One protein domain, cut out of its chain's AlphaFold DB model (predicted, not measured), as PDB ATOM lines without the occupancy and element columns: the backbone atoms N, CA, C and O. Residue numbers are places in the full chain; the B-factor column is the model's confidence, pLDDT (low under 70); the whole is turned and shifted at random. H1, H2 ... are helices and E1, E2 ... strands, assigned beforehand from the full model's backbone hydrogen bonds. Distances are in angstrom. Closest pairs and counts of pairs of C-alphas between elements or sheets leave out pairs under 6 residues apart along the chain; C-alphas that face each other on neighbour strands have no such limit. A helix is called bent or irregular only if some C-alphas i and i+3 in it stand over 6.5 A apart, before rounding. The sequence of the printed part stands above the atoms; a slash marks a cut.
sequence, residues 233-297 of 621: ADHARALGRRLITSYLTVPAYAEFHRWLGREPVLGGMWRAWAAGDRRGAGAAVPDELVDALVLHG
ATOM      1  N   ALA A 233     297.623 349.062 182.448       95.06
ATOM      2  CA  ALA A 233     298.103 348.601 183.745       95.06
ATOM      3  C   ALA A 233     296.982 348.521 184.796       95.06
ATOM      4  O   ALA A 233     297.008 347.620 185.637       95.06
ATOM      5  N   ASP A 234     295.984 349.408 184.752       96.00
ATOM      6  CA  ASP A 234     294.884 349.416 185.721       96.00
ATOM      7  C   ASP A 234     293.982 348.194 185.527       96.00
ATOM      8  O   ASP A 234     293.615 347.525 186.502       96.00
ATOM      9  N   HIS A 235     293.700 347.829 184.273       94.75
ATOM     10  CA  HIS A 235     293.011 346.584 183.942       94.75
ATOM     11  C   HIS A 235     293.780 345.360 184.452       94.75
ATOM     12  O   HIS A 235     293.216 344.512 185.158       94.75
ATOM     13  N   ALA A 236     295.074 345.271 184.124       96.00
ATOM     14  CA  ALA A 236     295.918 344.154 184.533       96.00
ATOM     15  C   ALA A 236     295.981 344.026 186.061       96.00
ATOM     16  O   ALA A 236     295.826 342.929 186.607       96.00
ATOM     17  N   ARG A 237     296.127 345.151 186.769       97.31
ATOM     18  CA  ARG A 237     296.183 345.191 188.232       97.31
ATOM     19  C   ARG A 237     294.851 344.831 188.872       97.31
ATOM     20  O   ARG A 237     294.831 344.067 189.838       97.31
ATOM     21  N   ALA A 238     293.727 345.311 188.344       96.31
ATOM     22  CA  ALA A 238     292.400 344.935 188.831       96.31
ATOM     23  C   ALA A 238     292.156 343.420 188.704       96.31
ATOM     24  O   ALA A 238     291.708 342.769 189.657       96.31
ATOM     25  N   LEU A 239     292.508 342.835 187.554       95.56
ATOM     26  CA  LEU A 239     292.423 341.393 187.328       95.56
ATOM     27  C   LEU A 239     293.378 340.617 188.245       95.56
ATOM     28  O   LEU A 239     292.975 339.635 188.877       95.56
ATOM     29  N   GLY A 240     294.621 341.081 188.366       97.19
ATOM     30  CA  GLY A 240     295.639 340.493 189.228       97.19
ATOM     31  C   GLY A 240     295.222 340.469 190.697       97.19
ATOM     32  O   GLY A 240     295.289 339.410 191.318       97.19
ATOM     33  N   ARG A 241     294.673 341.566 191.240       97.50
ATOM     34  CA  ARG A 241     294.131 341.609 192.614       97.50
ATOM     35  C   ARG A 241     293.043 340.568 192.843       97.50
ATOM     36  O   ARG A 241     293.043 339.885 193.872       97.50
ATOM     37  N   ARG A 242     292.127 340.409 191.882       95.62
ATOM     38  CA  ARG A 242     291.054 339.407 191.963       95.62
ATOM     39  C   ARG A 242     291.617 337.987 192.028       95.62
ATOM     40  O   ARG A 242     291.149 337.190 192.841       95.62
ATOM     41  N   LEU A 243     292.602 337.670 191.188       95.56
ATOM     42  CA  LEU A 243     293.225 336.345 191.148       95.56
ATOM     43  C   LEU A 243     294.106 336.083 192.373       95.56
ATOM     44  O   LEU A 243     294.026 335.009 192.961       95.56
ATOM     45  N   ILE A 244     294.891 337.070 192.803       97.38
ATOM     46  CA  ILE A 244     295.698 336.991 194.024       97.38
ATOM     47  C   ILE A 244     294.800 336.690 195.219       97.38
ATOM     48  O   ILE A 244     295.048 335.737 195.951       97.38
ATOM     49  N   THR A 245     293.702 337.426 195.374       95.44
ATOM     50  CA  THR A 245     292.785 337.226 196.501       95.44
ATOM     51  C   THR A 245     292.152 335.828 196.485       95.44
ATOM     52  O   THR A 245     291.983 335.219 197.541       95.44
ATOM     53  N   SER A 246     291.828 335.274 195.311       91.31
ATOM     54  CA  SER A 246     291.208 333.944 195.216       91.31
ATOM     55  C   SER A 246     292.200 332.791 195.394       91.31
ATOM     56  O   SER A 246     291.834 331.766 195.964       91.31
ATOM     57  N   TYR A 247     293.449 332.945 194.949       93.50
ATOM     58  CA  TYR A 247     294.468 331.901 195.059       93.50
ATOM     59  C   TYR A 247     295.235 331.957 196.375       93.50
ATOM     60  O   TYR A 247     295.386 330.937 197.043       93.50
ATOM     61  N   LEU A 248     295.712 333.135 196.775       95.56
ATOM     62  CA  LEU A 248     296.643 333.290 197.895       95.56
ATOM     63  C   LEU A 248     295.936 333.220 199.253       95.56
ATOM     64  O   LEU A 248     296.587 333.306 200.289       95.56
ATOM     65  N   THR A 249     294.618 333.018 199.270       94.31
ATOM     66  CA  THR A 249     293.828 332.683 200.466       94.31
ATOM     67  C   THR A 249     293.597 331.175 200.622       94.31
ATOM     68  O   THR A 249     293.191 330.724 201.693       94.31
ATOM     69  N   VAL A 250     293.910 330.370 199.597       93.06
ATOM     70  CA  VAL A 250     293.935 328.905 199.707       93.06
ATOM     71  C   VAL A 250     295.086 328.506 200.641       93.06
ATOM     72  O   VAL A 250     296.211 328.961 200.420       93.06
ATOM     73  N   PRO A 251     294.871 327.621 201.640       91.69
ATOM     74  CA  PRO A 251     295.843 327.379 202.712       91.69
ATOM     75  C   PRO A 251     297.269 327.076 202.238       91.69
ATOM     76  O   PRO A 251     298.228 327.618 202.775       91.69
ATOM     77  N   ALA A 252     297.427 326.254 201.196       92.38
ATOM     78  CA  ALA A 252     298.744 325.903 200.669       92.38
ATOM     79  C   ALA A 252     299.499 327.107 200.070       92.38
ATOM     80  O   ALA A 252     300.709 327.214 200.273       92.38
ATOM     81  N   TYR A 253     298.800 328.006 199.368       96.31
ATOM     82  CA  TYR A 253     299.388 329.218 198.791       96.31
ATOM     83  C   TYR A 253     299.600 330.300 199.856       96.31
ATOM     84  O   TYR A 253     300.653 330.926 199.870       96.31
ATOM     85  N   ALA A 254     298.666 330.476 200.795       96.69
ATOM     86  CA  ALA A 254     298.841 331.416 201.905       96.69
ATOM     87  C   ALA A 254     300.125 331.101 202.691       96.69
ATOM     88  O   ALA A 254     300.996 331.952 202.854       96.69
ATOM     89  N   GLU A 255     300.298 329.834 203.076       96.81
ATOM     90  CA  GLU A 255     301.502 329.367 203.764       96.81
ATOM     91  C   GLU A 255     302.772 329.465 202.913       96.81
ATOM     92  O   GLU A 255     303.860 329.683 203.443       96.81
ATOM     93  N   PHE A 256     302.661 329.301 201.595       98.06
ATOM     94  CA  PHE A 256     303.790 329.487 200.688       98.06
ATOM     95  C   PHE A 256     304.276 330.941 200.693       98.06
ATOM     96  O   PHE A 256     305.465 331.188 200.880       98.06
ATOM     97  N   HIS A 257     303.368 331.909 200.582       98.19
ATOM     98  CA  HIS A 257     303.741 333.322 200.616       98.19
ATOM     99  C   HIS A 257     304.187 333.788 202.012       98.19
ATOM    100  O   HIS A 257     305.063 334.648 202.098       98.19
ATOM    101  N   ARG A 258     303.670 333.200 203.103       97.62
ATOM    102  CA  ARG A 258     304.234 333.401 204.454       97.62
ATOM    103  C   ARG A 258     305.680 332.943 204.536       97.62
ATOM    104  O   ARG A 258     306.521 333.673 205.048       97.62
ATOM    105  N   TRP A 259     305.969 331.760 203.998       97.94
ATOM    106  CA  TRP A 259     307.325 331.222 203.953       97.94
ATOM    107  C   TRP A 259     308.273 332.084 203.104       97.94
ATOM    108  O   TRP A 259     309.423 332.267 203.489       97.94
ATOM    109  N   LEU A 260     307.779 332.699 202.022       97.50
ATOM    110  CA  LEU A 260     308.510 333.714 201.246       97.50
ATOM    111  C   LEU A 260     308.640 335.077 201.960       97.50
ATOM    112  O   LEU A 260     309.153 336.028 201.378       97.50
ATOM    113  N   GLY A 261     308.157 335.210 203.199       97.19
ATOM    114  CA  GLY A 261     308.281 336.432 203.996       97.19
ATOM    115  C   GLY A 261     307.270 337.531 203.659       97.19
ATOM    116  O   GLY A 261     307.454 338.671 204.071       97.19
ATOM    117  N   ARG A 262     306.181 337.224 202.940       96.94
ATOM    118  CA  ARG A 262     305.191 338.224 202.490       96.94
ATOM    119  C   ARG A 262     304.075 338.522 203.496       96.94
ATOM    120  O   ARG A 262     303.135 339.230 203.148       96.94
ATOM    121  N   GLU A 263     304.160 338.042 204.739       96.88
ATOM    122  CA  GLU A 263     303.182 338.368 205.798       96.88
ATOM    123  C   GLU A 263     302.987 339.884 206.010       96.88
ATOM    124  O   GLU A 263     301.830 340.301 206.087       96.88
ATOM    125  N   PRO A 264     304.030 340.743 206.010       97.56
ATOM    126  CA  PRO A 264     303.836 342.191 206.135       97.56
ATOM    127  C   PRO A 264     302.989 342.803 205.009       97.56
ATOM    128  O   PRO A 264     302.284 343.780 205.235       97.56
ATOM    129  N   VAL A 265     303.036 342.209 203.812       96.56
ATOM    130  CA  VAL A 265     302.362 342.703 202.603       96.56
ATOM    131  C   VAL A 265     300.955 342.105 202.463       96.56
ATOM    132  O   VAL A 265     300.008 342.805 202.125       96.56
ATOM    133  N   LEU A 266     300.793 340.808 202.747       97.44
ATOM    134  CA  LEU A 266     299.548 340.058 202.533       97.44
ATOM    135  C   LEU A 266     298.693 339.875 203.794       97.44
ATOM    136  O   LEU A 266     297.528 339.483 203.693       97.44
ATOM    137  N   GLY A 267     299.219 340.182 204.981       97.19
ATOM    138  CA  GLY A 267     298.513 339.995 206.250       97.19
ATOM    139  C   GLY A 267     297.185 340.753 206.323       97.19
ATOM    140  O   GLY A 267     296.206 340.239 206.866       97.19
ATOM    141  N   GLY A 268     297.120 341.952 205.730       97.38
ATOM    142  CA  GLY A 268     295.879 342.728 205.609       97.38
ATOM    143  C   GLY A 268     294.817 342.005 204.775       97.38
ATOM    144  O   GLY A 268     293.692 341.822 205.244       97.38
ATOM    145  N   MET A 269     295.201 341.511 203.591       98.00
ATOM    146  CA  MET A 269     294.328 340.728 202.709       98.00
ATOM    147  C   MET A 269     293.792 339.476 203.417       98.00
ATOM    148  O   MET A 269     292.590 339.216 203.377       98.00
ATOM    149  N   TRP A 270     294.655 338.708 204.094       98.00
ATOM    150  CA  TRP A 270     294.240 337.483 204.787       98.00
ATOM    151  C   TRP A 270     293.269 337.748 205.937       98.00
ATOM    152  O   TRP A 270     292.288 337.015 206.075       98.00
ATOM    153  N   ARG A 271     293.500 338.798 206.737       97.69
ATOM    154  CA  ARG A 271     292.581 339.186 207.820       97.69
ATOM    155  C   ARG A 271     291.217 339.614 207.280       97.69
ATOM    156  O   ARG A 271     290.204 339.127 207.772       97.69
ATOM    157  N   ALA A 272     291.187 340.458 206.248       97.25
ATOM    158  CA  ALA A 272     289.937 340.890 205.622       97.25
ATOM    159  C   ALA A 272     289.166 339.706 205.010       97.25
ATOM    160  O   ALA A 272     287.966 339.559 205.239       97.25
ATOM    161  N   TRP A 273     289.863 338.794 204.322       96.06
ATOM    162  CA  TRP A 273     289.257 337.583 203.762       96.06
ATOM    163  C   TRP A 273     288.645 336.681 204.838       96.06
ATOM    164  O   TRP A 273     287.527 336.194 204.663       96.06
ATOM    165  N   ALA A 274     289.356 336.472 205.951       95.06
ATOM    166  CA  ALA A 274     288.876 335.681 207.082       95.06
ATOM    167  C   ALA A 274     287.660 336.321 207.773       95.06
ATOM    168  O   ALA A 274     286.772 335.603 208.225       95.06
ATOM    169  N   ALA A 275     287.583 337.655 207.793       96.69
ATOM    170  CA  ALA A 275     286.430 338.408 208.288       96.69
ATOM    171  C   ALA A 275     285.232 338.424 207.314       96.69
ATOM    172  O   ALA A 275     284.199 339.014 207.619       96.69
ATOM    173  N   GLY A 276     285.353 337.802 206.135       95.31
ATOM    174  CA  GLY A 276     284.319 337.806 205.096       95.31
ATOM    175  C   GLY A 276     284.291 339.073 204.234       95.31
ATOM    176  O   GLY A 276     283.507 339.140 203.284       95.31
ATOM    177  N   ASP A 277     285.171 340.045 204.488       96.12
ATOM    178  CA  ASP A 277     285.288 341.273 203.703       96.12
ATOM    179  C   ASP A 277     286.074 341.025 202.406       96.12
ATOM    180  O   ASP A 277     287.286 341.235 202.302       96.12
ATOM    181  N   ARG A 278     285.361 340.556 201.378       93.75
ATOM    182  CA  ARG A 278     285.940 340.269 200.055       93.75
ATOM    183  C   ARG A 278     286.479 341.522 199.368       93.75
ATOM    184  O   ARG A 278     287.477 341.437 198.652       93.75
ATOM    185  N   ARG A 279     285.815 342.665 199.560       94.12
ATOM    186  CA  ARG A 279     286.186 343.928 198.915       94.12
ATOM    187  C   ARG A 279     287.443 344.498 199.559       94.12
ATOM    188  O   ARG A 279     288.377 344.830 198.834       94.12
ATOM    189  N   GLY A 280     287.491 344.547 200.889       95.81
ATOM    190  CA  GLY A 280     288.676 344.962 201.633       95.81
ATOM    191  C   GLY A 280     289.859 344.025 201.417       95.81
ATOM    192  O   GLY A 280     290.978 344.504 201.274       95.81
ATOM    193  N   ALA A 281     289.625 342.713 201.278       96.12
ATOM    194  CA  ALA A 281     290.687 341.773 200.921       96.12
ATOM    195  C   ALA A 281     291.334 342.130 199.575       96.12
ATOM    196  O   ALA A 281     292.552 342.251 199.507       96.12
ATOM    197  N   GLY A 282     290.529 342.375 198.534       95.25
ATOM    198  CA  GLY A 282     291.044 342.804 197.231       95.25
ATOM    199  C   GLY A 282     291.746 344.164 197.275       95.25
ATOM    200  O   GLY A 282     292.802 344.321 196.669       95.25
ATOM    201  N   ALA A 283     291.197 345.128 198.018       95.50
ATOM    202  CA  ALA A 283     291.780 346.464 198.170       95.50
ATOM    203  C   ALA A 283     293.110 346.462 198.947       95.50
ATOM    204  O   ALA A 283     293.951 347.325 198.721       95.50
ATOM    205  N   ALA A 284     293.316 345.488 199.838       97.06
ATOM    206  CA  ALA A 284     294.541 345.340 200.617       97.06
ATOM    207  C   ALA A 284     295.718 344.742 199.823       97.06
ATOM    208  O   ALA A 284     296.811 344.627 200.371       97.06
ATOM    209  N   VAL A 285     295.514 344.335 198.563       97.81
ATOM    210  CA  VAL A 285     296.586 343.839 197.691       97.81
ATOM    211  C   VAL A 285     297.283 345.030 197.015       97.81
ATOM    212  O   VAL A 285     296.639 345.725 196.217       97.81
ATOM    213  N   PRO A 286     298.577 345.273 197.299       97.12
ATOM    214  CA  PRO A 286     299.311 346.394 196.720       97.12
ATOM    215  C   PRO A 286     299.683 346.134 195.257       97.12
ATOM    216  O   PRO A 286     299.885 344.983 194.859       97.12
ATOM    217  N   ASP A 287     299.792 347.204 194.466       97.62
ATOM    218  CA  ASP A 287     300.114 347.124 193.035       97.62
ATOM    219  C   ASP A 287     301.475 346.475 192.793       97.62
ATOM    220  O   ASP A 287     301.597 345.636 191.907       97.62
ATOM    221  N   GLU A 288     302.468 346.756 193.639       96.88
ATOM    222  CA  GLU A 288     303.816 346.199 193.511       96.88
ATOM    223  C   GLU A 288     303.814 344.669 193.609       96.88
ATOM    224  O   GLU A 288     304.599 343.991 192.946       96.88
ATOM    225  N   LEU A 289     302.911 344.099 194.417       97.19
ATOM    226  CA  LEU A 289     302.765 342.649 194.503       97.19
ATOM    227  C   LEU A 289     302.073 342.080 193.263       97.19
ATOM    228  O   LEU A 289     302.421 340.985 192.821       97.19
ATOM    229  N   VAL A 290     301.096 342.801 192.705       98.12
ATOM    230  CA  VAL A 290     300.451 342.392 191.455       98.12
ATOM    231  C   VAL A 290     301.470 342.390 190.319       98.12
ATOM    232  O   VAL A 290     301.605 341.377 189.642       98.12
ATOM    233  N   ASP A 291     302.234 343.472 190.184       97.38
ATOM    234  CA  ASP A 291     303.260 343.653 189.156       97.38
ATOM    235  C   ASP A 291     304.395 342.614 189.278       97.38
ATOM    236  O   ASP A 291     304.998 342.218 188.279       97.38
ATOM    237  N   ALA A 292     304.668 342.124 190.493       96.88
ATOM    238  CA  ALA A 292     305.634 341.052 190.727       96.88
ATOM    239  C   ALA A 292     305.110 339.653 190.346       96.88
ATOM    240  O   ALA A 292     305.887 338.805 189.907       96.88
ATOM    241  N   LEU A 293     303.814 339.380 190.540       97.81
ATOM    242  CA  LEU A 293     303.219 338.045 190.352       97.81
ATOM    243  C   LEU A 293     302.512 337.856 189.001       97.81
ATOM    244  O   LEU A 293     302.273 336.716 188.594       97.81
ATOM    245  N   VAL A 294     302.154 338.945 188.321       98.31
ATOM    246  CA  VAL A 294     301.451 338.945 187.035       98.31
ATOM    247  C   VAL A 294     302.228 339.809 186.053       98.31
ATOM    248  O   VAL A 294     302.332 341.019 186.221       98.31
ATOM    249  N   LEU A 295     302.748 339.192 184.992       98.06
ATOM    250  CA  LEU A 295     303.428 339.928 183.930       98.06
ATOM    251  C   LEU A 295     302.393 340.666 183.079       98.06
ATOM    252  O   LEU A 295     301.486 340.030 182.543       98.06
ATOM    253  N   HIS A 296     302.535 341.979 182.926       97.19
ATOM    254  CA  HIS A 296     301.663 342.799 182.082       97.19
ATOM    255  C   HIS A 296     302.435 343.909 181.360       97.19
ATOM    256  O   HIS A 296     303.655 344.013 181.502       97.19
ATOM    257  N   GLY A 297     301.742 344.677 180.521       95.06
ATOM    258  CA  GLY A 297     302.323 345.617 179.568       95.06
ATOM    259  C   GLY A 297     302.285 345.086 178.135       95.06
ATOM    260  O   GLY A 297     301.551 344.148 177.795       95.06
TER     261      GLY A 297
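What this domain is: This is residues 233 to 297 of the 621 residues of a protein of Micromonospora echinospora (UniProt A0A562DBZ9). One long helix, H1, runs roughly along the longest axis; the short helices H2 and H3 gather round the end of H1 where its last residues lie, H4 folds back from H3 as a hairpin and packs on residues 241 to 245 of H1, while H5 crosses H1 and E1 folds back beside its first half. The two ends of the printed part lie near each other. The 65 printed residues hold, in order, H1, H2, H3, H4, H5 and E1, and the class is mostly helix. The whole is compact, with a radius of gyration of the C-alphas of 11.0 A and spans of 31 by 24 by 17 A.

Where its parts are: H1, residues 233 to 247, is 20.5 A long and begins at C-alpha 233 (298.103, 348.601, 183.745). H2 is residues 251 to 259, 12.2 A. H3, residues 263 to 274, is 14.6 A and irregular: C-alphas 265 and 268 are 7.1 A apart. H4 is residues 278 to 283 and H5 residues 287 to 293. E1, residues 294 to 296, ends at C-alpha 296 (301.663, 342.799, 182.082).

How they stand to each other: H1 is close to H2 but not clearly touching, the closest C-alphas being Tyr 247 and Tyr 253, 6.7 A. H2 is close to H3 but not clearly touching, at a shallow tilt of 23 degrees, opposite ways; C-alphas 257 and 263 are closest, 7.3 A. In the hairpin, H3 touches H4 with residues 268 to 273 alone, closest at C-alphas 269 and 281, 4.2 A. H1 touches H4 with residues 241 to 245 alone, closest at C-alphas 241 and 282, 5.7 A. H1 touches H5 at a steep tilt of 66 degrees, closest at C-alphas 240 and 290, 5.6 A. E1 pairs with no named strand; its closest C-alpha to H1 is His 296, 6.4 A from Ala 236. Every O i to N i+4 pair is within hydrogen-bond range in H1, H2, H4 and H5, and 6 of 8 in H3.

The domain as a whole: The C-alphas of Ala 275 and Gly 297 are farthest apart, 33.6 A. The printed part has no cut, the five links are tight, and no printed residue is under 70 in pLDDT.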